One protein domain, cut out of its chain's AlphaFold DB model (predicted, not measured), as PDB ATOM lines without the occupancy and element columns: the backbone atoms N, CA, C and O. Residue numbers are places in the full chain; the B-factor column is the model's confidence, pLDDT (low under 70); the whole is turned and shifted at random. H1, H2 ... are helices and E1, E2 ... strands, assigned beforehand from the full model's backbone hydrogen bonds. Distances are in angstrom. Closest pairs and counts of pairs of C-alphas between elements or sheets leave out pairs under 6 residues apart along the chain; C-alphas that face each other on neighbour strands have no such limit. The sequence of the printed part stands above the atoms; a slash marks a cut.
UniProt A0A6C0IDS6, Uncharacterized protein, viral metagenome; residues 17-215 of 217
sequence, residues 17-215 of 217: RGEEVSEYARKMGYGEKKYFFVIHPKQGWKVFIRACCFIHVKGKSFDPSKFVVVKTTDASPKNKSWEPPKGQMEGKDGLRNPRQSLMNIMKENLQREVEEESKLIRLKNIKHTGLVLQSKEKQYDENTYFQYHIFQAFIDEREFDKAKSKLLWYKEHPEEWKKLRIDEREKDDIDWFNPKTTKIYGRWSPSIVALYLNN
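AT A GLANCE: This is residues 17 to 215 of the 217 residues of an uncharacterized protein of viral metagenome (UniProt A0A6C0IDS6). Three long strands, E3, E7 and E6, make a strongly twisted slab along the length of the domain, with the long helix H3 packed on one side of it and the last helix, H6, across the other. Near one end of the slab the short strands E1 and E2 extend the sheet and H2 packs on them; near the other end stands a small sheet of two strands, E4 and E8, with H4 packed on E8 and little H5 at the far end of H4. The printed part has 199 residues, with six named helices and eight named strands in the order E1 H1 E2 E3 E4 E5 H2 H3 E6 E7 H4 H5 E8 H6. The large sheet is branched, with parallel and antiparallel pairs, the small one is antiparallel, and the class is mixed, helices and strands. The whole is compact, with a radius of gyration of the C-alphas of 16.9 A and spans of 50 by 40 by 32 A.

HOW THE PARTS SIT: In the branched sheet E3, residues 46 to 57, is the parallel neighbour of E7, residues 144 to 155, at 18 degrees, with N 50 and O 147 2.8 A apart. On the other side of E7 is E6, residues 124 to 135, antiparallel in a hairpin, with N 152 and O 127 2.8 A apart; E6 bends by 59 degrees at residue 130. On the other side of E3 from E7 are E2, residues 34 to 39, and E5, residues 86 to 88, both antiparallel to E3. E2 and E3 form a hairpin, with N 47 and O 38 2.8 A apart, while between E5 and E3 N 87 and O 51 are within hydrogen-bond range at 2.9 A. The edge strand E1, residues 17 to 21, is antiparallel to E2, with N 35 and O 20 2.8 A apart. H3, residues 102 to 118, is on this sheet; its closest C-alpha pair with E3 is Ala 51 and Leu 110, 6.1 A. H6, residues 205 to 215, is on it at a height over the sheet of 9.3 A, over E7 and across the strands at 64 degrees to E7 on the local plane. H3 and H6 are apart. H2, residues 91 to 95, is on the sheet only just over E1, at a height of 7.5 A, and touches H3, the closest C-alphas being Gly 94 and Ile 105, 6.3 A. H1, residues 23 to 27, only grazes the sheet. E4, residues 68 to 72, and E8, residues 187 to 192, are antiparallel at 150 degrees, with N 69 and O 191 2.8 A apart. H4, residues 157 to 172, comes closest to E8 at the C-alphas of Lys 164 and Ile 190, 6.0 A. H5, residues 174 to 178, only just touches H4, only at the corner, with 3 pairs of C-alphas within 8 A. In the six helices every O i to N i+4 pair is within hydrogen-bond range.

IN THESE COORDINATES: E1 begins at C-alpha 17, (165.088, 126.650, 135.428). From first to last C-alpha E3 measures 35.9 A, E7 35.1 A and E6 29.1 A. H3 measures 23.5 A, H4 23.0 A and H6 15.5 A. H3 begins at C-alpha 102, (158.277, 121.564, 131.453), and H6 ends at C-alpha 215, (159.290, 111.656, 110.361).

THE WHOLE: The two C-alphas farthest apart, those of Lys 42 and Glu 172, are 54.3 A apart. The printed part has no cut. The links from E4 to E5 and from E8 to H6 are long; in the first, residues 82 to 83 pair antiparallel with residues 70 to 71 of E4. The mean pLDDT of the printed part is 93.3, with residues 24 to 25 and 28 to 31 under 70.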
ATOM      1  N   ARG A  17     165.690 125.680 136.346       96.50
ATOM      2  CA  ARG A  17     165.088 126.650 135.428       96.50
ATOM      3  C   ARG A  17     165.728 128.011 135.627       96.50
ATOM      4  O   ARG A  17     166.061 128.358 136.758       96.50
ATOM      5  N   GLY A  18     165.861 128.770 134.553       96.06
ATOM      6  CA  GLY A  18     166.335 130.140 134.621       96.06
ATOM      7  C   GLY A  18     165.861 130.962 133.435       96.06
ATOM      8  O   GLY A  18     165.174 130.469 132.539       96.06
ATOM      9  N   GLU A  19     166.228 132.232 133.467       95.44
ATOM     10  CA  GLU A  19     165.960 133.182 132.404       95.44
ATOM     11  C   GLU A  19     167.181 134.075 132.185       95.44
ATOM     12  O   GLU A  19     167.934 134.352 133.119       95.44
ATOM     13  N   GLU A  20     167.402 134.507 130.950       92.00
ATOM     14  CA  GLU A  20     168.510 135.394 130.595       92.00
ATOM     15  C   GLU A  20     168.041 136.410 129.559       92.00
ATOM     16  O   GLU A  20     167.295 136.064 128.641       92.00
ATOM     17  N   VAL A  21     168.467 137.668 129.706       86.50
ATOM     18  CA  VAL A  21     168.177 138.711 128.715       86.50
ATOM     19  C   VAL A  21     168.803 138.304 127.387       86.50
ATOM     20  O   VAL A  21     170.012 138.107 127.296       86.50
ATOM     21  N   SER A  22     167.976 138.214 126.354       75.75
ATOM     22  CA  SER A  22     168.421 137.898 125.004       75.75
ATOM     23  C   SER A  22     169.458 138.911 124.526       75.75
ATOM     24  O   SER A  22     169.168 140.105 124.424       75.75
ATOM     25  N   GLU A  23     170.662 138.443 124.187       74.31
ATOM     26  CA  GLU A  23     171.698 139.291 123.589       74.31
ATOM     27  C   GLU A  23     171.190 139.927 122.284       74.31
ATOM     28  O   GLU A  23     171.453 141.096 122.008       74.31
ATOM     29  N   TYR A  24     170.387 139.183 121.515       69.81
ATOM     30  CA  TYR A  24     169.710 139.690 120.326       69.81
ATOM     31  C   TYR A  24     168.694 140.790 120.665       69.81
ATOM     32  O   TYR A  24     168.722 141.846 120.039       69.81
ATOM     33  N   ALA A  25     167.840 140.593 121.678       68.00
ATOM     34  CA  ALA A  25     166.874 141.620 122.087       68.00
ATOM     35  C   ALA A  25     167.575 142.898 122.563       68.00
ATOM     36  O   ALA A  25     167.162 143.994 122.189       68.00
ATOM     37  N   ARG A  26     168.686 142.751 123.299       71.94
ATOM     38  CA  ARG A  26     169.535 143.871 123.720       71.94
ATOM     39  C   ARG A  26     170.113 144.622 122.519       71.94
ATOM     40  O   ARG A  26     170.030 145.843 122.480       71.94
ATOM     41  N   LYS A  27     170.656 143.905 121.527       71.31
ATOM     42  CA  LYS A  27     171.229 144.497 120.302       71.31
ATOM     43  C   LYS A  27     170.189 145.213 119.439       71.31
ATOM     44  O   LYS A  27     170.509 146.222 118.826       71.31
ATOM     45  N   MET A  28     168.963 144.701 119.396       65.88
ATOM     46  CA  MET A  28     167.886 145.238 118.558       65.88
ATOM     47  C   MET A  28     167.031 146.308 119.255       65.88
ATOM     48  O   MET A  28     166.069 146.792 118.666       65.88
ATOM     49  N   GLY A  29     167.335 146.662 120.508       63.69
ATOM     50  CA  GLY A  29     166.536 147.626 121.272       63.69
ATOM     51  C   GLY A  29     165.147 147.110 121.668       63.69
ATOM     52  O   GLY A  29     164.305 147.898 122.087       63.69
ATOM     53  N   TYR A  30     164.901 145.795 121.599       59.75
ATOM     54  CA  TYR A  30     163.640 145.157 122.013       59.75
ATOM     55  C   TYR A  30     163.487 145.043 123.547       59.75
ATOM     56  O   TYR A  30     162.650 144.288 124.041       59.75
ATOM     57  N   GLY A  31     164.297 145.782 124.311       65.19
ATOM     58  CA  GLY A  31     164.244 145.843 125.771       65.19
ATOM     59  C   GLY A  31     164.853 144.631 126.483       65.19
ATOM     60  O   GLY A  31     165.718 143.928 125.962       65.19
ATOM     61  N   GLU A  32     164.394 144.392 127.711       77.31
ATOM     62  CA  GLU A  32     164.913 143.370 128.628       77.31
ATOM     63  C   GLU A  32     164.265 141.988 128.424       77.31
ATOM     64  O   GLU A  32     164.073 141.253 129.389       77.31
ATOM     65  N   LYS A  33     163.890 141.608 127.191       83.44
ATOM     66  CA  LYS A  33     163.213 140.321 126.943       83.44
ATOM     67  C   LYS A  33     164.084 139.161 127.437       83.44
ATOM     68  O   LYS A  33     165.190 138.943 126.932       83.44
ATOM     69  N   LYS A  34     163.574 138.410 128.419       90.94
ATOM     70  CA  LYS A  34     164.287 137.292 129.046       90.94
ATOM     71  C   LYS A  34     163.807 135.961 128.496       90.94
ATOM     72  O   LYS A  34     162.623 135.634 128.573       90.94
ATOM     73  N   TYR A  35     164.727 135.181 127.953       93.06
ATOM     74  CA  TYR A  35     164.446 133.862 127.410       93.06
ATOM     75  C   TYR A  35     164.632 132.787 128.459       93.06
ATOM     76  O   TYR A  35     165.611 132.785 129.201       93.06
ATOM     77  N   PHE A  36     163.684 131.861 128.483       96.06
ATOM     78  CA  PHE A  36     163.705 130.726 129.376       96.06
ATOM     79  C   PHE A  36     164.714 129.672 128.920       96.06
ATOM     80  O   PHE A  36     164.788 129.306 127.740       96.06
ATOM     81  N   PHE A  37     165.435 129.124 129.890       96.69
ATOM     82  CA  PHE A  37     166.323 127.992 129.692       96.69
ATOM     83  C   PHE A  37     166.236 126.999 130.852       96.69
ATOM     84  O   PHE A  37     165.759 127.302 131.951       96.69
ATOM     85  N   VAL A  38     166.775 125.808 130.611       97.50
ATOM     86  CA  VAL A  38     167.050 124.812 131.647       97.50
ATOM     87  C   VAL A  38     168.543 124.497 131.725       97.50
ATOM     88  O   VAL A  38     169.241 124.526 130.713       97.50
ATOM     89  N   ILE A  39     169.033 124.195 132.928       97.44
ATOM     90  CA  ILE A  39     170.418 123.796 133.189       97.44
ATOM     91  C   ILE A  39     170.443 122.420 133.841       97.44
ATOM     92  O   ILE A  39     169.730 122.162 134.817       97.44
ATOM     93  N   HIS A  40     171.309 121.541 133.346       96.81
ATOM     94  CA  HIS A  40     171.520 120.242 133.969       96.81
ATOM     95  C   HIS A  40     172.248 120.371 135.312       96.81
ATOM     96  O   HIS A  40     173.322 120.970 135.367       96.81
ATOM     97  N   PRO A  41     171.764 119.725 136.391       93.75
ATOM     98  CA  PRO A  41     172.270 119.958 137.745       93.75
ATOM     99  C   PRO A  41     173.738 119.560 137.952       93.75
ATOM    100  O   PRO A  41     174.408 120.159 138.782       93.75
ATOM    101  N   LYS A  42     174.224 118.546 137.220       94.00
ATOM    102  CA  LYS A  42     175.617 118.053 137.294       94.00
ATOM    103  C   LYS A  42     176.490 118.437 136.092       94.00
ATOM    104  O   LYS A  42     177.555 119.002 136.264       94.00
ATOM    105  N   GLN A  43     176.034 118.125 134.878       93.38
ATOM    106  CA  GLN A  43     176.765 118.372 133.628       93.38
ATOM    107  C   GLN A  43     176.813 119.848 133.205       93.38
ATOM    108  O   GLN A  43     177.601 120.191 132.333       93.38
ATOM    109  N   GLY A  44     175.965 120.715 133.768       94.75
ATOM    110  CA  GLY A  44     176.045 122.160 133.556       94.75
ATOM    111  C   GLY A  44     175.694 122.662 132.153       94.75
ATOM    112  O   GLY A  44     175.802 123.861 131.924       94.75
ATOM    113  N   TRP A  45     175.261 121.805 131.220       96.00
ATOM    114  CA  TRP A  45     174.751 122.293 129.937       96.00
ATOM    115  C   TRP A  45     173.530 123.188 130.154       96.00
ATOM    116  O   TRP A  45     172.722 122.928 131.050       96.00
ATOM    117  N   LYS A  46     173.404 124.225 129.324       97.00
ATOM    118  CA  LYS A  46     172.288 125.176 129.287       97.00
ATOM    119  C   LYS A  46     171.518 124.971 127.985       97.00
ATOM    120  O   LYS A  46     172.118 124.954 126.917       97.00
ATOM    121  N   VAL A  47     170.198 124.820 128.054       97.44
ATOM    122  CA  VAL A  47     169.342 124.676 126.866       97.44
ATOM    123  C   VAL A  47     168.242 125.728 126.893       97.44
ATOM    124  O   VAL A  47     167.378 125.699 127.770       97.44
ATOM    125  N   PHE A  48     168.245 126.626 125.910       96.56
ATOM    126  CA  PHE A  48     167.129 127.530 125.643       96.56
ATOM    127  C   PHE A  48     165.994 126.774 124.954       96.56
ATOM    128  O   PHE A  48     166.204 126.087 123.948       96.56
ATOM    129  N   ILE A  49     164.786 126.921 125.498       97.12
ATOM    130  CA  ILE A  49     163.614 126.165 125.054       97.12
ATOM    131  C   ILE A  49     162.815 126.981 124.044       97.12
ATOM    132  O   ILE A  49     162.433 128.124 124.294       97.12
ATOM    133  N   ARG A  50     162.549 126.372 122.894       95.88
ATOM    134  CA  ARG A  50     161.719 126.906 121.817       95.88
ATOM    135  C   ARG A  50     160.661 125.873 121.454       95.88
ATOM    136  O   ARG A  50     160.867 124.670 121.631       95.88
ATOM    137  N   ALA A  51     159.543 126.329 120.915       96.38
ATOM    138  CA  ALA A  51     158.470 125.454 120.462       96.38
ATOM    139  C   ALA A  51     158.038 125.829 119.044       96.38
ATOM    140  O   ALA A  51     158.097 126.993 118.657       96.38
ATOM    141  N   CYS A  52     157.623 124.831 118.272       97.56
ATOM    142  CA  CYS A  52     157.027 124.993 116.949       97.56
ATOM    143  C   CYS A  52     155.781 124.112 116.871       97.56
ATOM    144  O   CYS A  52     155.823 122.969 117.332       97.56
ATOM    145  N   CYS A  53     154.696 124.612 116.282       98.38
ATOM    146  CA  CYS A  53     153.454 123.859 116.128       98.38
ATOM    147  C   CYS A  53     153.125 123.620 114.655       98.38
ATOM    148  O   CYS A  53     152.981 124.564 113.884       98.38
ATOM    149  N   PHE A  54     152.933 122.355 114.284       98.50
ATOM    150  CA  PHE A  54     152.305 121.975 113.023       98.50
ATOM    151  C   PHE A  54     150.807 121.787 113.262       98.50
ATOM    152  O   PHE A  54     150.383 120.903 114.013       98.50
ATOM    153  N   ILE A  55     150.008 122.670 112.671       98.56
ATOM    154  CA  ILE A  55     148.565 122.744 112.907       98.56
ATOM    155  C   ILE A  55     147.839 122.235 111.666       98.56
ATOM    156  O   ILE A  55     148.054 122.765 110.579       98.56
ATOM    157  N   HIS A  56     146.963 121.246 111.832       98.19
ATOM    158  CA  HIS A  56     146.230 120.603 110.735       98.19
ATOM    159  C   HIS A  56     144.716 120.768 110.878       98.19
ATOM    160  O   HIS A  56     144.203 121.050 111.961       98.19
ATOM    161  N   VAL A  57     143.975 120.519 109.798       96.81
ATOM    162  CA  VAL A  57     142.508 120.458 109.857       96.81
ATOM    163  C   VAL A  57     142.060 119.167 110.548       96.81
ATOM    164  O   VAL A  57     142.492 118.069 110.199       96.81
ATOM    165  N   LYS A  58     141.155 119.290 111.517       94.94
ATOM    166  CA  LYS A  58     140.503 118.167 112.192       94.94
ATOM    167  C   LYS A  58     139.499 117.477 111.262       94.94
ATOM    168  O   LYS A  58     138.744 118.136 110.558       94.94
ATOM    169  N   GLY A  59     139.437 116.147 111.318       87.50
ATOM    170  CA  GLY A  59     138.392 115.359 110.648       87.50
ATOM    171  C   GLY A  59     138.599 115.134 109.147       87.50
ATOM    172  O   GLY A  59     137.799 114.434 108.536       87.50
ATOM    173  N   LYS A  60     139.672 115.676 108.557       85.69
ATOM    174  CA  LYS A  60     140.145 115.305 107.214       85.69
ATOM    175  C   LYS A  60     141.203 114.203 107.327       85.69
ATOM    176  O   LYS A  60     141.819 114.053 108.384       85.69
ATOM    177  N   SER A  61     141.422 113.447 106.247       92.25
ATOM    178  CA  SER A  61     142.543 112.501 106.170       92.25
ATOM    179  C   SER A  61     143.843 113.227 106.495       92.25
ATOM    180  O   SER A  61     144.106 114.301 105.948       92.25
ATOM    181  N   PHE A  62     144.616 112.661 107.419       94.19
ATOM    182  CA  PHE A  62     145.849 113.280 107.873       94.19
ATOM    183  C   PHE A  62     146.871 113.325 106.732       94.19
ATOM    184  O   PHE A  62     147.100 112.331 106.049       94.19
ATOM    185  N   ASP A  63     147.447 114.505 106.522       95.00
ATOM    186  CA  ASP A  63     148.492 114.766 105.541       95.00
ATOM    187  C   ASP A  63     149.506 115.710 106.204       95.00
ATOM    188  O   ASP A  63     149.175 116.879 106.457       95.00
ATOM    189  N   PRO A  64     150.724 115.237 106.521       96.12
ATOM    190  CA  PRO A  64     151.721 116.037 107.222       96.12
ATOM    191  C   PRO A  64     152.166 117.257 106.406       96.12
ATOM    192  O   PRO A  64     152.669 118.211 106.991       96.12
ATOM    193  N   SER A  65     151.946 117.278 105.085       96.25
ATOM    194  CA  SER A  65     152.246 118.429 104.227       96.25
ATOM    195  C   SER A  65     151.174 119.523 104.256       96.25
ATOM    196  O   SER A  65     151.429 120.637 103.810       96.25
ATOM    197  N   LYS A  66     149.994 119.256 104.830       96.50
ATOM    198  CA  LYS A  66     148.903 120.232 104.959       96.50
ATOM    199  C   LYS A  66     148.863 120.800 106.369       96.50
ATOM    200  O   LYS A  66     148.083 120.353 107.211       96.50
ATOM    201  N   PHE A  67     149.719 121.783 106.621       98.06
ATOM    202  CA  PHE A  67     149.803 122.482 107.902       98.06
ATOM    203  C   PHE A  67     149.725 123.998 107.731       98.06
ATOM    204  O   PHE A  67     150.011 124.521 106.659       98.06
ATOM    205  N   VAL A  68     149.326 124.704 108.784       98.44
ATOM    206  CA  VAL A  68     149.260 126.172 108.803       98.44
ATOM    207  C   VAL A  68     150.658 126.790 108.767       98.44
ATOM    208  O   VAL A  68     151.550 126.375 109.508       98.44
ATOM    209  N   VAL A  69     150.815 127.838 107.964       98.25
ATOM    210  CA  VAL A  69     151.970 128.739 107.961       98.25
ATOM    211  C   VAL A  69     151.519 130.187 108.108       98.25
ATOM    212  O   VAL A  69     150.436 130.564 107.668       98.25
ATOM    213  N   VAL A  70     152.379 131.003 108.706       97.75
ATOM    214  CA  VAL A  70     152.192 132.442 108.902       97.75
ATOM    215  C   VAL A  70     153.277 133.220 108.166       97.75
ATOM    216  O   VAL A  70     154.404 132.737 108.026       97.75
ATOM    217  N   LYS A  71     152.945 134.415 107.674       96.94
ATOM    218  CA  LYS A  71     153.871 135.284 106.935       96.94
ATOM    219  C   LYS A  71     154.383 136.399 107.827       96.94
ATOM    220  O   LYS A  71     153.599 137.028 108.525       96.94
ATOM    221  N   THR A  72     155.680 136.681 107.766       95.06
ATOM    222  CA  THR A  72     156.249 137.881 108.394       95.06
ATOM    223  C   THR A  72     155.574 139.150 107.868       95.06
ATOM    224  O   THR A  72     155.384 139.294 106.653       95.06
ATOM    225  N   THR A  73     155.253 140.066 108.781       94.31
ATOM    226  CA  THR A  73     154.637 141.361 108.471       94.31
ATOM    227  C   THR A  73     155.411 142.122 107.402       94.31
ATOM    228  O   THR A  73     156.642 142.129 107.409       94.31
ATOM    229  N   ASP A  74     154.685 142.689 106.435       93.00
ATOM    230  CA  ASP A  74     155.192 143.465 105.290       93.00
ATOM    231  C   ASP A  74     156.111 142.699 104.317       93.00
ATOM    232  O   ASP A  74     156.458 143.193 103.242       93.00
ATOM    233  N   ALA A  75     156.479 141.451 104.622       93.06
ATOM    234  CA  ALA A  75     157.278 140.635 103.724       93.06
ATOM    235  C   ALA A  75     156.451 140.192 102.509       93.06
ATOM    236  O   ALA A  75     155.277 139.831 102.617       93.06
ATOM    237  N   SER A  76     157.079 140.154 101.332       92.06
ATOM    238  CA  SER A  76     156.411 139.685 100.114       92.06
ATOM    239  C   SER A  76     156.011 138.206 100.231       92.06
ATOM    240  O   SER A  76     156.866 137.376 100.566       92.06
ATOM    241  N   PRO A  77     154.769 137.823  99.879       89.44
ATOM    242  CA  PRO A  77     154.330 136.427  99.911       89.44
ATOM    243  C   PRO A  77     155.050 135.548  98.875       89.44
ATOM    244  O   PRO A  77     155.094 134.334  99.034       89.44
ATOM    245  N   LYS A  78     155.648 136.144  97.830       87.25
ATOM    246  CA  LYS A  78     156.384 135.425  96.766       87.25
ATOM    247  C   LYS A  78     157.816 135.041  97.165       87.25
ATOM    248  O   LYS A  78     158.460 134.235  96.474       87.25
ATOM    249  N   ASN A  79     158.319 135.634  98.245       88.50
ATOM    250  CA  ASN A  79     159.663 135.419  98.767       88.50
ATOM    251  C   ASN A  79     159.652 134.386  99.891       88.50
ATOM    252  O   ASN A  79     158.603 133.894 100.297       88.50
ATOM    253  N   LYS A  80     160.842 134.042 100.389       92.12
ATOM    254  CA  LYS A  80     160.967 133.302 101.642       92.12
ATOM    255  C   LYS A  80     160.463 134.215 102.760       92.12
ATOM    256  O   LYS A  80     161.220 135.060 103.223       92.12
ATOM    257  N   SER A  81     159.204 134.069 103.157       95.12
ATOM    258  CA  SER A  81     158.571 134.885 104.208       95.12
ATOM    259  C   SER A  81     157.637 134.104 105.133       95.12
ATOM    260  O   SER A  81     157.120 134.679 106.088       95.12
ATOM    261  N   TRP A  82     157.445 132.809 104.870       97.50
ATOM    262  CA  TRP A  82     156.488 131.965 105.577       97.50
ATOM    263  C   TRP A  82     157.175 131.033 106.569       97.50
ATOM    264  O   TRP A  82     158.307 130.604 106.350       97.50
ATOM    265  N   GLU A  83     156.489 130.659 107.637       97.19
ATOM    266  CA  GLU A  83     156.962 129.653 108.587       97.19
ATOM    267  C   GLU A  83     155.797 129.045 109.375       97.19
ATOM    268  O   GLU A  83     154.753 129.682 109.494       97.19
ATOM    269  N   PRO A  84     155.928 127.811 109.893       97.38
ATOM    270  CA  PRO A  84     154.982 127.322 110.891       97.38
ATOM    271  C   PRO A  84     155.050 128.205 112.151       97.38
ATOM    272  O   PRO A  84     156.146 128.684 112.470       97.38
ATOM    273  N   PRO A  85     153.936 128.387 112.886       96.75
ATOM    274  CA  PRO A  85     153.948 129.141 114.132       96.75
ATOM    275  C   PRO A  85     154.968 128.582 115.124       96.75
ATOM    276  O   PRO A  85     154.999 127.371 115.401       96.75
ATOM    277  N   LYS A  86     155.833 129.451 115.638       94.94
ATOM    278  CA  LYS A  86     156.950 129.063 116.497       94.94
ATOM    279  C   LYS A  86     157.403 130.226 117.367       94.94
ATOM    280  O   LYS A  86     157.477 131.361 116.927       94.94
ATOM    281  N   GLY A  87     157.876 129.898 118.561       91.44
ATOM    282  CA  GLY A  87     158.262 130.908 119.534       91.44
ATOM    283  C   GLY A  87     159.452 130.505 120.380       91.44
ATOM    284  O   GLY A  87     159.738 129.318 120.592       91.44
ATOM    285  N   GLN A  88     160.150 131.521 120.874       92.19
ATOM    286  CA  GLN A  88     161.115 131.378 121.953       92.19
ATOM    287  C   GLN A  88     160.368 131.503 123.274       92.19
ATOM    288  O   GLN A  88     159.702 132.503 123.513       92.19
ATOM    289  N   MET A  89     160.525 130.514 124.149       94.25
ATOM    290  CA  MET A  89     159.868 130.562 125.444       94.25
ATOM    291  C   MET A  89     160.474 131.667 126.314       94.25
ATOM    292  O   MET A  89     161.703 131.798 126.394       94.25
ATOM    293  N   GLU A  90     159.618 132.450 126.968       92.38
ATOM    294  CA  GLU A  90     160.031 133.549 127.840       92.38
ATOM    295  C   GLU A  90     160.152 133.107 129.301       92.38
ATOM    296  O   GLU A  90     159.446 132.215 129.780       92.38
ATOM    297  N   GLY A  91     161.056 133.753 130.040       92.56
ATOM    298  CA  GLY A  91     161.302 133.463 131.453       92.56
ATOM    299  C   GLY A  91     160.055 133.635 132.323       92.56
ATOM    300  O   GLY A  91     159.766 132.778 133.161       92.56
ATOM    301  N   LYS A  92     159.240 134.656 132.019       89.94
ATOM    302  CA  LYS A  92     157.941 134.902 132.664       89.94
ATOM    303  C   LYS A  92     156.994 133.699 132.570       89.94
ATOM    304  O   LYS A  92     156.261 133.437 133.517       89.94
ATOM    305  N   ASP A  93     157.048 132.939 131.476       89.31
ATOM    306  CA  ASP A  93     156.211 131.753 131.275       89.31
ATOM    307  C   ASP A  93     156.792 130.553 132.044       89.31
ATOM    308  O   ASP A  93     156.083 129.817 132.731       89.31
ATOM    309  N   GLY A  94     158.114 130.384 131.980       89.94
ATOM    310  CA  GLY A  94     158.829 129.245 132.556       89.94
ATOM    311  C   GLY A  94     159.007 129.226 134.064       89.94
ATOM    312  O   GLY A  94     159.159 128.151 134.659       89.94
ATOM    313  N   LEU A  95     159.002 130.405 134.681       93.38
ATOM    314  CA  LEU A  95     159.302 130.582 136.099       93.38
ATOM    315  C   LEU A  95     158.058 130.861 136.946       93.38
ATOM    316  O   LEU A  95     158.117 130.682 138.161       93.38
ATOM    317  N   ARG A  96     156.918 131.209 136.329       90.88
ATOM    318  CA  ARG A  96     155.658 131.520 137.030       90.88
ATOM    319  C   ARG A  96     155.179 130.390 137.941       90.88
ATOM    320  O   ARG A  96     154.703 130.653 139.040       90.88
ATOM    321  N   ASN A  97     155.294 129.137 137.493       89.69
ATOM    322  CA  ASN A  97     154.909 127.966 138.282       89.69
ATOM    323  C   ASN A  97     156.018 126.894 138.285       89.69
ATOM    324  O   ASN A  97     156.049 126.012 137.419       89.69
ATOM    325  N   PRO A  98     156.920 126.915 139.283       85.56
ATOM    326  CA  PRO A  98     158.045 125.982 139.352       85.56
ATOM    327  C   PRO A  98     157.641 124.504 139.453       85.56
ATOM    328  O   PRO A  98     158.404 123.633 139.036       85.56
ATOM    329  N   ARG A  99     156.446 124.204 139.984       89.19
ATOM    330  CA  ARG A  99     155.945 122.826 140.152       89.19
ATOM    331  C   ARG A  99     155.343 122.250 138.872       89.19
ATOM    332  O   ARG A  99     155.235 121.035 138.737       89.19
ATOM    333  N   GLN A 100     154.948 123.105 137.933       93.88
ATOM    334  CA  GLN A 100     154.377 122.674 136.663       93.88
ATOM    335  C   GLN A 100     155.436 121.979 135.809       93.88
ATOM    336  O   GLN A 100     156.582 122.416 135.780       93.88
ATOM    337  N   SER A 101     155.077 120.903 135.109       94.38
ATOM    338  CA  SER A 101     156.026 120.190 134.248       94.38
ATOM    339  C   SER A 101     156.490 121.063 133.076       94.38
ATOM    340  O   SER A 101     155.720 121.861 132.542       94.38
ATOM    341  N   LEU A 102     157.735 120.863 132.625       94.50
ATOM    342  CA  LEU A 102     158.277 121.564 131.453       94.50
ATOM    343  C   LEU A 102     157.392 121.357 130.213       94.50
ATOM    344  O   LEU A 102     157.164 122.290 129.453       94.50
ATOM    345  N   MET A 103     156.835 120.154 130.046       95.81
ATOM    346  CA  MET A 103     155.919 119.841 128.949       95.81
ATOM    347  C   MET A 103     154.653 120.706 128.977       95.81
ATOM    348  O   MET A 103     154.243 121.216 127.938       95.81
ATOM    349  N   ASN A 104     154.035 120.887 130.147       94.75
ATOM    350  CA  ASN A 104     152.824 121.701 130.254       94.75
ATOM    351  C   ASN A 104     153.127 123.177 130.006       94.75
ATOM    352  O   ASN A 104     152.368 123.835 129.305       94.75
ATOM    353  N   ILE A 105     154.260 123.671 130.506       94.12
ATOM    354  CA  ILE A 105     154.650 125.059 130.262       94.12
ATOM    355  C   ILE A 105     154.934 125.298 128.774       94.12
ATOM    356  O   ILE A 105     154.479 126.292 128.215       94.12
ATOM    357  N   MET A 106     155.625 124.372 128.100       95.62
ATOM    358  CA  MET A 106     155.843 124.483 126.655       95.62
ATOM    359  C   MET A 106     154.529 124.508 125.874       95.62
ATOM    360  O   MET A 106     154.434 125.247 124.901       95.62
ATOM    361  N   LYS A 107     153.513 123.743 126.295       95.50
ATOM    362  CA  LYS A 107     152.182 123.777 125.671       95.50
ATOM    363  C   LYS A 107     151.486 125.124 125.863       95.50
ATOM    364  O   LYS A 107     150.927 125.631 124.899       95.50
ATOM    365  N   GLU A 108     151.530 125.695 127.066       93.56
ATOM    366  CA  GLU A 108     150.951 127.019 127.343       93.56
ATOM    367  C   GLU A 108     151.645 128.114 126.532       93.56
ATOM    368  O   GLU A 108     150.978 128.895 125.857       93.56
ATOM    369  N   ASN A 109     152.981 128.120 126.532       93.44
ATOM    370  CA  ASN A 109     153.766 129.039 125.717       93.44
ATOM    371  C   ASN A 109     153.421 128.888 124.233       93.44
ATOM    372  O   ASN A 109     153.159 129.870 123.558       93.44
ATOM    373  N   LEU A 110     153.392 127.653 123.724       94.94
ATOM    374  CA  LEU A 110     153.045 127.387 122.332       94.94
ATOM    375  C   LEU A 110     151.643 127.892 121.984       94.94
ATOM    376  O   LEU A 110     151.452 128.425 120.899       94.94
ATOM    377  N   GLN A 111     150.669 127.728 122.878       95.44
ATOM    378  CA  GLN A 111     149.316 128.218 122.644       95.44
ATOM    379  C   GLN A 111     149.281 129.747 122.540       95.44
ATOM    380  O   GLN A 111     148.660 130.255 121.611       95.44
ATOM    381  N   ARG A 112     149.996 130.459 123.424       94.06
ATOM    382  CA  ARG A 112     150.148 131.921 123.354       94.06
ATOM    383  C   ARG A 112     150.795 132.360 122.038       94.06
ATOM    384  O   ARG A 112     150.237 133.196 121.343       94.06
ATOM    385  N   GLU A 113     151.925 131.758 121.671       94.62
ATOM    386  CA  GLU A 113     152.661 132.107 120.444       94.62
ATOM    387  C   GLU A 113     151.821 131.840 119.185       94.62
ATOM    388  O   GLU A 113     151.780 132.653 118.269       94.62
ATOM    389  N   VAL A 114     151.082 130.724 119.147       96.88
ATOM    390  CA  VAL A 114     150.163 130.432 118.039       96.88
ATOM    391  C   VAL A 114     149.058 131.484 117.952       96.88
ATOM    392  O   VAL A 114     148.742 131.931 116.849       96.88
ATOM    393  N   GLU A 115     148.468 131.891 119.073       96.50
ATOM    394  CA  GLU A 115     147.445 132.937 119.087       96.50
ATOM    395  C   GLU A 115     148.009 134.277 118.593       96.50
ATOM    396  O   GLU A 115     147.420 134.906 117.712       96.50
ATOM    397  N   GLU A 116     149.180 134.676 119.084       94.50
ATOM    398  CA  GLU A 116     149.842 135.931 118.715       94.50
ATOM    399  C   GLU A 116     150.227 135.962 117.232       94.50
ATOM    400  O   GLU A 116     149.928 136.940 116.548       94.50
ATOM    401  N   GLU A 117     150.805 134.887 116.694       95.94
ATOM    402  CA  GLU A 117     151.285 134.837 115.308       95.94
ATOM    403  C   GLU A 117     150.175 134.542 114.292       95.94
ATOM    404  O   GLU A 117     150.157 135.099 113.198       95.94
ATOM    405  N   SER A 118     149.235 133.655 114.619       96.75
ATOM    406  CA  SER A 118     148.273 133.125 113.640       96.75
ATOM    407  C   SER A 118     146.827 133.520 113.909       96.75
ATOM    408  O   SER A 118     145.974 133.277 113.061       96.75
ATOM    409  N   LYS A 119     146.526 134.119 115.068       97.50
ATOM    410  CA  LYS A 119     145.160 134.444 115.521       97.50
ATOM    411  C   LYS A 119     144.255 133.208 115.701       97.50
ATOM    412  O   LYS A 119     143.040 133.349 115.830       97.50
ATOM    413  N   LEU A 120     144.835 132.003 115.730       97.81
ATOM    414  CA  LEU A 120     144.150 130.749 116.050       97.81
ATOM    415  C   LEU A 120     144.106 130.552 117.569       97.81
ATOM    416  O   LEU A 120     145.148 130.531 118.216       97.81
ATOM    417  N   ILE A 121     142.917 130.334 118.135       96.19
ATOM    418  CA  ILE A 121     142.728 130.250 119.593       96.19
ATOM    419  C   ILE A 121     142.378 128.816 120.009       96.19
ATOM    420  O   ILE A 121     142.852 128.289 121.018       96.19
ATOM    421  N   ARG A 122     141.528 128.139 119.229       94.88
ATOM    422  CA  ARG A 122     140.896 126.866 119.616       94.88
ATOM    423  C   ARG A 122     141.643 125.633 119.119       94.88
ATOM    424  O   ARG A 122     141.049 124.753 118.490       94.88
ATOM    425  N   LEU A 123     142.923 125.524 119.463       96.50
ATOM    426  CA  LEU A 123     143.711 124.322 119.186       96.50
ATOM    427  C   LEU A 123     143.139 123.088 119.906       96.50
ATOM    428  O   LEU A 123     142.697 123.141 121.057       96.50
ATOM    429  N   LYS A 124     143.170 121.944 119.227       96.12
ATOM    430  CA  LYS A 124     142.751 120.631 119.730       96.12
ATOM    431  C   LYS A 124     143.930 119.670 119.707       96.12
ATOM    432  O   LYS A 124     144.750 119.703 118.794       96.12
ATOM    433  N   ASN A 125     143.974 118.776 120.693       95.25
ATOM    434  CA  ASN A 125     144.941 117.677 120.772       95.25
ATOM    435  C   ASN A 125     146.409 118.122 120.625       95.25
ATOM    436  O   ASN A 125     147.178 117.469 119.923       95.25
ATOM    437  N   ILE A 126     146.798 119.214 121.295       96.94
ATOM    438  CA  ILE A 126     148.192 119.678 121.309       96.94
ATOM    439  C   ILE A 126     149.080 118.578 121.913       96.94
ATOM    440  O   ILE A 126     149.031 118.300 123.121       96.94
ATOM    441  N   LYS A 127     149.916 117.961 121.077       96.69
ATOM    442  CA  LYS A 127     150.826 116.876 121.458       96.69
ATOM    443  C   LYS A 127     152.252 117.172 121.016       96.69
ATOM    444  O   LYS A 127     152.479 117.649 119.911       96.69
ATOM    445  N   HIS A 128     153.216 116.866 121.878       97.94
ATOM    446  CA  HIS A 128     154.622 116.846 121.486       97.94
ATOM    447  C   HIS A 128     154.848 115.625 120.589       97.94
ATOM    448  O   HIS A 128     154.414 114.527 120.928       97.94
ATOM    449  N   THR A 129     155.510 115.804 119.450       97.69
ATOM    450  CA  THR A 129     155.703 114.741 118.442       97.69
ATOM    451  C   THR A 129     156.824 113.765 118.793       97.69
ATOM    452  O   THR A 129     156.938 112.707 118.192       97.69
ATOM    453  N   GLY A 130     157.669 114.133 119.756       96.56
ATOM    454  CA  GLY A 130     158.911 113.423 120.080       96.56
ATOM    455  C   GLY A 130     160.114 113.964 119.304       96.56
ATOM    456  O   GLY A 130     161.247 113.723 119.706       96.56
ATOM    457  N   LEU A 131     159.876 114.760 118.258       97.62
ATOM    458  CA  LEU A 131     160.923 115.395 117.469       97.62
ATOM    459  C   LEU A 131     161.462 116.639 118.178       97.62
ATOM    460  O   LEU A 131     160.705 117.461 118.705       97.62
ATOM    461  N   VAL A 132     162.786 116.779 118.149       97.56
ATOM    462  CA  VAL A 132     163.515 117.931 118.679       97.56
ATOM    463  C   VAL A 132     164.600 118.311 117.679       97.56
ATOM    464  O   VAL A 132     165.400 117.467 117.281       97.56
ATOM    465  N   LEU A 133     164.650 119.584 117.290       96.75
ATOM    466  CA  LEU A 133     165.787 120.137 116.559       96.75
ATOM    467  C   LEU A 133     166.711 120.837 117.553       96.75
ATOM    468  O   LEU A 133     166.310 121.825 118.168       96.75
ATOM    469  N   GLN A 134     167.941 120.341 117.690       96.25
ATOM    470  CA  GLN A 134     168.964 120.937 118.547       96.25
ATOM    471  C   GLN A 134     170.025 121.668 117.728       96.25
ATOM    472  O   GLN A 134     170.448 121.197 116.672       96.25
ATOM    473  N   SER A 135     170.518 122.783 118.258       93.31
ATOM    474  CA  SER A 135     171.631 123.516 117.670       93.31
ATOM    475  C   SER A 135     172.485 124.256 118.697       93.31
ATOM    476  O   SER A 135     172.138 124.346 119.875       93.31
ATOM    477  N   LYS A 136     173.617 124.787 118.218       92.25
ATOM    478  CA  LYS A 136     174.472 125.745 118.921       92.25
ATOM    479  C   LYS A 136     174.545 127.046 118.132       92.25
ATOM    480  O   LYS A 136     174.425 127.052 116.902       92.25
ATOM    481  N   GLU A 137     174.789 128.137 118.836       87.50
ATOM    482  CA  GLU A 137     175.013 129.451 118.246       87.50
ATOM    483  C   GLU A 137     176.400 129.950 118.671       87.50
ATOM    484  O   GLU A 137     176.775 129.807 119.829       87.50
ATOM    485  N   LYS A 138     177.189 130.475 117.720       87.19
ATOM    486  CA  LYS A 138     178.630 130.744 117.907       87.19
ATOM    487  C   LYS A 138     178.927 131.777 118.997       87.19
ATOM    488  O   LYS A 138     180.034 131.801 119.511       87.19
ATOM    489  N   GLN A 139     177.967 132.647 119.285       85.12
ATOM    490  CA  GLN A 139     178.092 133.723 120.261       85.12
ATOM    491  C   GLN A 139     177.806 133.287 121.709       85.12
ATOM    492  O   GLN A 139     177.922 134.106 122.611       85.12
ATOM    493  N   TYR A 140     177.426 132.025 121.935       88.06
ATOM    494  CA  TYR A 140     177.170 131.476 123.266       88.06
ATOM    495  C   TYR A 140     178.251 130.471 123.673       88.06
ATOM    496  O   TYR A 140     178.913 129.885 122.815       88.06
ATOM    497  N   ASP A 141     178.378 130.236 124.982       90.44
ATOM    498  CA  ASP A 141     179.302 129.249 125.552       90.44
ATOM    499  C   ASP A 141     179.132 127.862 124.916       90.44
ATOM    500  O   ASP A 141     178.027 127.451 124.550       90.44
ATOM    501  N   GLU A 142     180.214 127.083 124.842       91.19
ATOM    502  CA  GLU A 142     180.212 125.779 124.164       91.19
ATOM    503  C   GLU A 142     179.197 124.775 124.733       91.19
ATOM    504  O   GLU A 142     178.750 123.866 124.022       91.19
ATOM    505  N   ASN A 143     178.827 124.920 126.006       94.38
ATOM    506  CA  ASN A 143     177.830 124.108 126.701       94.38
ATOM    507  C   ASN A 143     176.402 124.690 126.624       94.38
ATOM    508  O   ASN A 143     175.516 124.204 127.334       94.38
ATOM    509  N   THR A 144     176.168 125.690 125.772       95.50
ATOM    510  CA  THR A 144     174.860 126.299 125.518       95.50
ATOM    511  C   THR A 144     174.251 125.789 124.214       95.50
ATOM    512  O   THR A 144     174.892 125.730 123.163       95.50
ATOM    513  N   TYR A 145     172.977 125.423 124.287       95.94
ATOM    514  CA  TYR A 145     172.221 124.800 123.211       95.94
ATOM    515  C   TYR A 145     170.851 125.460 123.061       95.94
ATOM    516  O   TYR A 145     170.317 126.068 123.988       95.94
ATOM    517  N   PHE A 146     170.251 125.273 121.892       95.69
ATOM    518  CA  PHE A 146     168.898 125.715 121.579       95.69
ATOM    519  C   PHE A 146     168.102 124.519 121.085       95.69
ATOM    520  O   PHE A 146     168.581 123.783 120.220       95.69
ATOM    521  N   GLN A 147     166.904 124.318 121.628       97.38
ATOM    522  CA  GLN A 147     166.033 123.218 121.225       97.38
ATOM    523  C   GLN A 147     164.672 123.724 120.777       97.38
ATOM    524  O   GLN A 147     163.948 124.334 121.557       97.38
ATOM    525  N   TYR A 148     164.313 123.420 119.529       97.56
ATOM    526  CA  TYR A 148     162.931 123.478 119.069       97.56
ATOM    527  C   TYR A 148     162.249 122.144 119.348       97.56
ATOM    528  O   TYR A 148     162.548 121.137 118.704       97.56
ATOM    529  N   HIS A 149     161.312 122.164 120.287       98.12
ATOM    530  CA  HIS A 149     160.385 121.074 120.554       98.12
ATOM    531  C   HIS A 149     159.217 121.144 119.577       98.12
ATOM    532  O   HIS A 149     158.542 122.173 119.474       98.12
ATOM    533  N   ILE A 150     158.988 120.058 118.838       98.38
ATOM    534  CA  ILE A 150     158.007 120.052 117.755       98.38
ATOM    535  C   ILE A 150     156.690 119.471 118.250       98.38
ATOM    536  O   ILE A 150     156.615 118.320 118.690       98.38
ATOM    537  N   PHE A 151     155.636 120.266 118.141       98.56
ATOM    538  CA  PHE A 151     154.279 119.904 118.507       98.56
ATOM    539  C   PHE A 151     153.396 119.761 117.272       98.56
ATOM    540  O   PHE A 151     153.651 120.346 116.220       98.56
ATOM    541  N   GLN A 152     152.331 118.988 117.436       98.25
ATOM    542  CA  GLN A 152     151.223 118.890 116.504       98.25
ATOM    543  C   GLN A 152     149.935 119.301 117.213       98.25
ATOM    544  O   GLN A 152     149.716 118.928 118.369       98.25
ATOM    545  N   ALA A 153     149.071 120.020 116.507       98.19
ATOM    546  CA  ALA A 153     147.723 120.341 116.946       98.19
ATOM    547  C   ALA A 153     146.739 120.286 115.771       98.19
ATOM    548  O   ALA A 153     147.125 120.178 114.606       98.19
ATOM    549  N   PHE A 154     145.453 120.367 116.090       98.12
ATOM    550  CA  PHE A 154     144.373 120.353 115.112       98.12
ATOM    551  C   PHE A 154     143.416 121.517 115.342       98.12
ATOM    552  O   PHE A 154     143.196 121.922 116.483       98.12
ATOM    553  N   ILE A 155     142.808 122.017 114.274       98.06
ATOM    554  CA  ILE A 155     141.770 123.050 114.311       98.06
ATOM    555  C   ILE A 155     140.565 122.631 113.478       98.06
ATOM    556  O   ILE A 155     140.686 121.848 112.535       98.06
ATOM    557  N   ASP A 156     139.399 123.169 113.814       97.38
ATOM    558  CA  ASP A 156     138.257 123.121 112.906       97.38
ATOM    559  C   ASP A 156     138.500 124.104 111.745       97.38
ATOM    560  O   ASP A 156     139.084 125.167 111.945       97.38
ATOM    561  N   GLU A 157     138.026 123.789 110.540       95.69
ATOM    562  CA  GLU A 157     138.232 124.634 109.346       95.69
ATOM    563  C   GLU A 157     137.708 126.069 109.543       95.69
ATOM    564  O   GLU A 157     138.379 127.037 109.200       95.69
ATOM    565  N   ARG A 158     136.587 126.220 110.261       96.75
ATOM    566  CA  ARG A 158     136.023 127.530 110.629       96.75
ATOM    567  C   ARG A 158     136.951 128.388 111.494       96.75
ATOM    568  O   ARG A 158     136.794 129.604 111.519       96.75
ATOM    569  N   GLU A 159     137.845 127.778 112.270       97.69
ATOM    570  CA  GLU A 159     138.824 128.521 113.072       97.69
ATOM    571  C   GLU A 159     139.881 129.157 112.162       97.69
ATOM    572  O   GLU A 159     140.242 130.315 112.357       97.69
ATOM    573  N   PHE A 160     140.308 128.429 111.126       98.00
ATOM    574  CA  PHE A 160     141.220 128.948 110.111       98.00
ATOM    575  C   PHE A 160     140.600 130.120 109.348       98.00
ATOM    576  O   PHE A 160     141.230 131.170 109.224       98.00
ATOM    577  N   ASP A 161     139.347 129.983 108.909       97.94
ATOM    578  CA  ASP A 161     138.651 131.051 108.185       97.94
ATOM    579  C   ASP A 161     138.533 132.323 109.032       97.94
ATOM    580  O   ASP A 161     138.815 133.419 108.552       97.94
ATOM    581  N   LYS A 162     138.203 132.188 110.323       98.19
ATOM    582  CA  LYS A 162     138.156 133.323 111.258       98.19
ATOM    583  C   LYS A 162     139.505 134.015 111.402       98.19
ATOM    584  O   LYS A 162     139.554 135.242 111.345       98.19
ATOM    585  N   ALA A 163     140.579 133.250 111.589       98.12
ATOM    586  CA  ALA A 163     141.929 133.792 111.685       98.12
ATOM    587  C   ALA A 163     142.324 134.539 110.401       98.12
ATOM    588  O   ALA A 163     142.787 135.681 110.463       98.12
ATOM    589  N   LYS A 164     142.051 133.943 109.234       98.12
ATOM    590  CA  LYS A 164     142.323 134.547 107.925       98.12
ATOM    591  C   LYS A 164     141.538 135.842 107.715       98.12
ATOM    592  O   LYS A 164     142.127 136.856 107.346       98.12
ATOM    593  N   SER A 165     140.240 135.848 108.021       98.19
ATOM    594  CA  SER A 165     139.413 137.060 107.972       98.19
ATOM    595  C   SER A 165     139.890 138.129 108.952       98.19
ATOM    596  O   SER A 165     139.867 139.309 108.618       98.19
ATOM    597  N   LYS A 166     140.352 137.746 110.148       97.88
ATOM    598  CA  LYS A 166     140.858 138.692 111.150       97.88
ATOM    599  C   LYS A 166     142.138 139.386 110.683       97.88
ATOM    600  O   LYS A 166     142.245 140.601 110.833       97.88
ATOM    601  N   LEU A 167     143.082 138.642 110.106       97.19
ATOM    602  CA  LEU A 167     144.309 139.210 109.538       97.19
ATOM    603  C   LEU A 167     144.018 140.085 108.312       97.19
ATOM    604  O   LEU A 167     144.575 141.173 108.200       97.19
ATOM    605  N   LEU A 168     143.091 139.670 107.440       97.12
ATOM    606  CA  LEU A 168     142.639 140.501 106.320       97.12
ATOM    607  C   LEU A 168     142.020 141.819 106.806       97.12
ATOM    608  O   LEU A 168     142.393 142.884 106.325       97.12
ATOM    609  N   TRP A 169     141.150 141.759 107.815       98.00
ATOM    610  CA  TRP A 169     140.551 142.951 108.408       98.00
ATOM    611  C   TRP A 169     141.612 143.911 108.959       98.00
ATOM    612  O   TRP A 169     141.507 145.114 108.750       98.00
ATOM    613  N   TYR A 170     142.671 143.405 109.602       97.25
ATOM    614  CA  TYR A 170     143.771 144.255 110.070       97.25
ATOM    615  C   TYR A 170     144.539 144.944 108.938       97.25
ATOM    616  O   TYR A 170     144.959 146.087 109.116       97.25
ATOM    617  N   LYS A 171     144.693 144.298 107.773       93.94
ATOM    618  CA  LYS A 171     145.284 144.939 106.584       93.94
ATOM    619  C   LYS A 171     144.434 146.112 106.092       93.94
ATOM    620  O   LYS A 171     144.977 147.120 105.657       93.94
ATOM    621  N   GLU A 172     143.113 145.987 106.185       96.69
ATOM    622  CA  GLU A 172     142.156 147.037 105.815       96.69
ATOM    623  C   GLU A 172     142.022 148.129 106.897       96.69
ATOM    624  O   GLU A 172     141.622 149.250 106.594       96.69
ATOM    625  N   HIS A 173     142.390 147.825 108.147       97.44
ATOM    626  CA  HIS A 173     142.247 148.704 109.314       97.44
ATOM    627  C   HIS A 173     143.599 148.904 110.032       97.44
ATOM    628  O   HIS A 173     143.779 148.457 111.172       97.44
ATOM    629  N   PRO A 174     144.570 149.602 109.412       95.69
ATOM    630  CA  PRO A 174     145.932 149.723 109.939       95.69
ATOM    631  C   PRO A 174     146.015 150.424 111.305       95.69
ATOM    632  O   PRO A 174     146.924 150.143 112.084       95.69
ATOM    633  N   GLU A 175     145.070 151.305 111.641       97.12
ATOM    634  CA  GLU A 175     145.023 151.928 112.973       97.12
ATOM    635  C   GLU A 175     144.651 150.929 114.073       97.12
ATOM    636  O   GLU A 175     145.152 151.020 115.190       97.12
ATOM    637  N   GLU A 176     143.835 149.923 113.756       97.00
ATOM    638  CA  GLU A 176     143.502 148.838 114.683       97.00
ATOM    639  C   GLU A 176     144.662 147.851 114.813       97.00
ATOM    640  O   GLU A 176     144.924 147.340 115.901       97.00
ATOM    641  N   TRP A 177     145.415 147.640 113.730       95.69
ATOM    642  CA  TRP A 177     146.663 146.881 113.768       95.69
ATOM    643  C   TRP A 177     147.687 147.529 114.701       95.69
ATOM    644  O   TRP A 177     148.264 146.848 115.540       95.69
ATOM    645  N   LYS A 178     147.885 148.851 114.622       94.88
ATOM    646  CA  LYS A 178     148.851 149.588 115.461       94.88
ATOM    647  C   LYS A 178     148.560 149.517 116.963       94.88
ATOM    648  O   LYS A 178     149.492 149.694 117.742       94.88
ATOM    649  N   LYS A 179     147.309 149.264 117.362       95.88
ATOM    650  CA  LYS A 179     146.911 149.090 118.771       95.88
ATOM    651  C   LYS A 179     147.334 147.741 119.356       95.88
ATOM    652  O   LYS A 179     147.340 147.599 120.576       95.88
ATOM    653  N   LEU A 180     147.657 146.759 118.513       93.62
ATOM    654  CA  LEU A 180     148.150 145.461 118.964       93.62
ATOM    655  C   LEU A 180     149.528 145.584 119.616       93.62
ATOM    656  O   LEU A 180     150.325 146.474 119.291       93.62
ATOM    657  N   ARG A 181     149.835 144.637 120.506       90.62
ATOM    658  CA  ARG A 181     151.183 144.517 121.062       90.62
ATOM    659  C   ARG A 181     152.193 144.183 119.951       90.62
ATOM    660  O   ARG A 181     151.832 143.769 118.854       90.62
ATOM    661  N   ILE A 182     153.480 144.439 120.193       87.06
ATOM    662  CA  ILE A 182     154.530 144.256 119.169       87.06
ATOM    663  C   ILE A 182     154.633 142.791 118.708       87.06
ATOM    664  O   ILE A 182     154.722 142.552 117.510       87.06
ATOM    665  N   ASP A 183     154.572 141.848 119.644       85.94
ATOM    666  CA  ASP A 183     154.537 140.393 119.419       85.94
ATOM    667  C   ASP A 183     153.355 139.969 118.528       85.94
ATOM    668  O   ASP A 183     153.513 139.220 117.568       85.94
ATOM    669  N   GLU A 184     152.173 140.539 118.756       91.38
ATOM    670  CA  GLU A 184     150.968 140.275 117.954       91.38
ATOM    671  C   GLU A 184     151.033 140.837 116.524       91.38
ATOM    672  O   GLU A 184     150.178 140.504 115.692       91.38
ATOM    673  N   ARG A 185     152.030 141.687 116.240       93.62
ATOM    674  CA  ARG A 185     152.257 142.334 114.940       93.62
ATOM    675  C   ARG A 185     153.386 141.712 114.127       93.62
ATOM    676  O   ARG A 185     153.714 142.237 113.064       93.62
ATOM    677  N   GLU A 186     153.988 140.613 114.574       92.81
ATOM    678  CA  GLU A 186     155.102 139.982 113.850       92.81
ATOM    679  C   GLU A 186     154.666 139.281 112.553       92.81
ATOM    680  O   GLU A 186     155.482 139.125 111.634       92.81
ATOM    681  N   LYS A 187     153.387 138.886 112.466       95.44
ATOM    682  CA  LYS A 187     152.810 138.152 111.335       95.44
ATOM    683  C   LYS A 187     151.496 138.758 110.854       95.44
ATOM    684  O   LYS A 187     150.555 138.877 111.631       95.44
ATOM    685  N   ASP A 188     151.397 139.053 109.564       96.25
ATOM    686  CA  ASP A 188     150.252 139.738 108.946       96.25
ATOM    687  C   ASP A 188     149.416 138.837 108.023       96.25
ATOM    688  O   ASP A 188     148.449 139.301 107.420       96.25
ATOM    689  N   ASP A 189     149.779 137.565 107.857       97.38
ATOM    690  CA  ASP A 189     149.081 136.653 106.951       97.38
ATOM    691  C   ASP A 189     149.168 135.199 107.405       97.38
ATOM    692  O   ASP A 189     150.102 134.807 108.109       97.38
ATOM    693  N   ILE A 190     148.201 134.400 106.959       98.12
ATOM    694  CA  ILE A 190     148.068 132.980 107.279       98.12
ATOM    695  C   ILE A 190     147.623 132.206 106.039       98.12
ATOM    696  O   ILE A 190     146.716 132.620 105.311       98.12
ATOM    697  N   ASP A 191     148.244 131.055 105.805       97.81
ATOM    698  CA  ASP A 191     147.816 130.148 104.747       97.81
ATOM    699  C   ASP A 191     148.089 128.680 105.095       97.81
ATOM    700  O   ASP A 191     148.730 128.357 106.099       97.81
ATOM    701  N   TRP A 192     147.604 127.776 104.251       97.56
ATOM    702  CA  TRP A 192     148.057 126.389 104.249       97.56
ATOM    703  C   TRP A 192     149.398 126.279 103.531       97.56
ATOM    704  O   TRP A 192     149.601 126.874 102.470       97.56
ATOM    705  N   PHE A 193     150.311 125.485 104.086       97.50
ATOM    706  CA  PHE A 193     151.608 125.245 103.480       97.50
ATOM    707  C   PHE A 193     151.450 124.688 102.066       97.50
ATOM    708  O   PHE A 193     150.793 123.677 101.822       97.50
ATOM    709  N   ASN A 194     152.113 125.352 101.131       95.19
ATOM    710  CA  ASN A 194     152.284 124.912  99.767       95.19
ATOM    711  C   ASN A 194     153.693 125.317  99.314       95.19
ATOM    712  O   ASN A 194     153.987 126.510  99.214       95.19
ATOM    713  N   PRO A 195     154.578 124.366  98.973       92.00
ATOM    714  CA  PRO A 195     155.972 124.676  98.651       92.00
ATOM    715  C   PRO A 195     156.140 125.618  97.446       92.00
ATOM    716  O   PRO A 195     157.196 126.235  97.299       92.00
ATOM    717  N   LYS A 196     155.118 125.760  96.587       91.31
ATOM    718  CA  LYS A 196     155.139 126.671  95.433       91.31
ATOM    719  C   LYS A 196     154.801 128.113  95.810       91.31
ATOM    720  O   LYS A 196     155.375 129.033  95.227       91.31
ATOM    721  N   THR A 197     153.883 128.319  96.755       93.19
ATOM    722  CA  THR A 197     153.319 129.646  97.072       93.19
ATOM    723  C   THR A 197     153.718 130.170  98.448       93.19
ATOM    724  O   THR A 197     153.819 131.380  98.610       93.19
ATOM    725  N   THR A 198     154.029 129.300  99.410       93.81
ATOM    726  CA  THR A 198     154.422 129.668 100.778       93.81
ATOM    727  C   THR A 198     155.874 129.269 101.048       93.81
ATOM    728  O   THR A 198     156.171 128.279 101.725       93.81
ATOM    729  N   LYS A 199     156.826 130.004 100.465       94.31
ATOM    730  CA  LYS A 199     158.250 129.664 100.602       94.31
ATOM    731  C   LYS A 199     158.715 129.875 102.044       94.31
ATOM    732  O   LYS A 199     158.650 130.992 102.562       94.31
ATOM    733  N   ILE A 200     159.233 128.808 102.652       94.69
ATOM    734  CA  ILE A 200     159.686 128.830 104.045       94.69
ATOM    735  C   ILE A 200     160.916 129.736 104.215       94.69
ATOM    736  O   ILE A 200     161.866 129.684 103.426       94.69
ATOM    737  N   TYR A 201     160.883 130.565 105.256       85.75
ATOM    738  CA  TYR A 201     161.898 131.542 105.642       85.75
ATOM    739  C   TYR A 201     162.611 131.171 106.938       85.75
ATOM    740  O   TYR A 201     162.119 130.379 107.728       85.75
ATOM    741  N   GLY A 202     163.752 131.812 107.181       76.19
ATOM    742  CA  GLY A 202     164.440 131.765 108.461       76.19
ATOM    743  C   GLY A 202     165.525 130.697 108.523       76.19
ATOM    744  O   GLY A 202     165.570 129.752 107.739       76.19
ATOM    745  N   ARG A 203     166.435 130.874 109.482       79.56
ATOM    746  CA  ARG A 203     167.581 129.978 109.688       79.56
ATOM    747  C   ARG A 203     167.159 128.576 110.136       79.56
ATOM    748  O   ARG A 203     167.815 127.606 109.778       79.56
ATOM    749  N   TRP A 204     166.087 128.482 110.927       88.69
ATOM    750  CA  TRP A 204     165.661 127.238 111.578       88.69
ATOM    751  C   TRP A 204     164.458 126.582 110.899       88.69
ATOM    752  O   TRP A 204     164.400 125.357 110.822       88.69
ATOM    753  N   SER A 205     163.513 127.374 110.388       93.00
ATOM    754  CA  SER A 205     162.217 126.877 109.918       93.00
ATOM    755  C   SER A 205     162.322 125.848 108.782       93.00
ATOM    756  O   SER A 205     161.636 124.834 108.880       93.00
ATOM    757  N   PRO A 206     163.201 125.989 107.762       95.19
ATOM    758  CA  PRO A 206     163.373 124.949 106.744       95.19
ATOM    759  C   PRO A 206     163.791 123.593 107.329       95.19
ATOM    760  O   PRO A 206     163.228 122.567 106.956       95.19
ATOM    761  N   SER A 207     164.726 123.583 108.287       96.31
ATOM    762  CA  SER A 207     165.175 122.354 108.954       96.31
ATOM    763  C   SER A 207     164.093 121.752 109.848       96.31
ATOM    764  O   SER A 207     163.968 120.534 109.914       96.31
ATOM    765  N   ILE A 208     163.289 122.591 110.512       97.12
ATOM    766  CA  ILE A 208     162.143 122.146 111.316       97.12
ATOM    767  C   ILE A 208     161.084 121.481 110.428       97.12
ATOM    768  O   ILE A 208     160.624 120.385 110.742       97.12
ATOM    769  N   VAL A 209     160.727 122.113 109.306       97.69
ATOM    770  CA  VAL A 209     159.758 121.572 108.340       97.69
ATOM    771  C   VAL A 209     160.266 120.267 107.731       97.69
ATOM    772  O   VAL A 209     159.523 119.292 107.701       97.69
ATOM    773  N   ALA A 210     161.533 120.207 107.316       96.81
ATOM    774  CA  ALA A 210     162.127 118.975 106.800       96.81
ATOM    775  C   ALA A 210     162.120 117.847 107.847       96.81
ATOM    776  O   ALA A 210     161.722 116.727 107.539       96.81
ATOM    777  N   LEU A 211     162.507 118.142 109.095       97.19
ATOM    778  CA  LEU A 211     162.462 117.175 110.195       97.19
ATOM    779  C   LEU A 211     161.041 116.635 110.402       97.19
ATOM    780  O   LEU A 211     160.869 115.430 110.556       97.19
ATOM    781  N   TYR A 212     160.035 117.508 110.376       98.19
ATOM    782  CA  TYR A 212     158.637 117.128 110.542       98.19
ATOM    783  C   TYR A 212     158.132 116.240 109.395       98.19
ATOM    784  O   TYR A 212     157.672 115.128 109.640       98.19
ATOM    785  N   LEU A 213     158.279 116.691 108.145       97.19
ATOM    786  CA  LEU A 213     157.776 115.976 106.966       97.19
ATOM    787  C   LEU A 213     158.447 114.614 106.753       97.19
ATOM    788  O   LEU A 213     157.811 113.700 106.244       97.19
ATOM    789  N   ASN A 214     159.709 114.460 107.165       97.00
ATOM    790  CA  ASN A 214     160.440 113.201 107.013       97.00
ATOM    791  C   ASN A 214     160.108 112.154 108.089       97.00
ATOM    792  O   ASN A 214     160.497 111.000 107.931       97.00
ATOM    793  N   ASN A 215     159.469 112.540 109.199       97.44
ATOM    794  CA  ASN A 215     159.290 111.656 110.361       97.44
ATOM    795  C   ASN A 215     157.833 111.473 110.792       97.44
ATOM    796  O   ASN A 215     157.556 110.612 111.624       97.44
TER     797      ASN A 215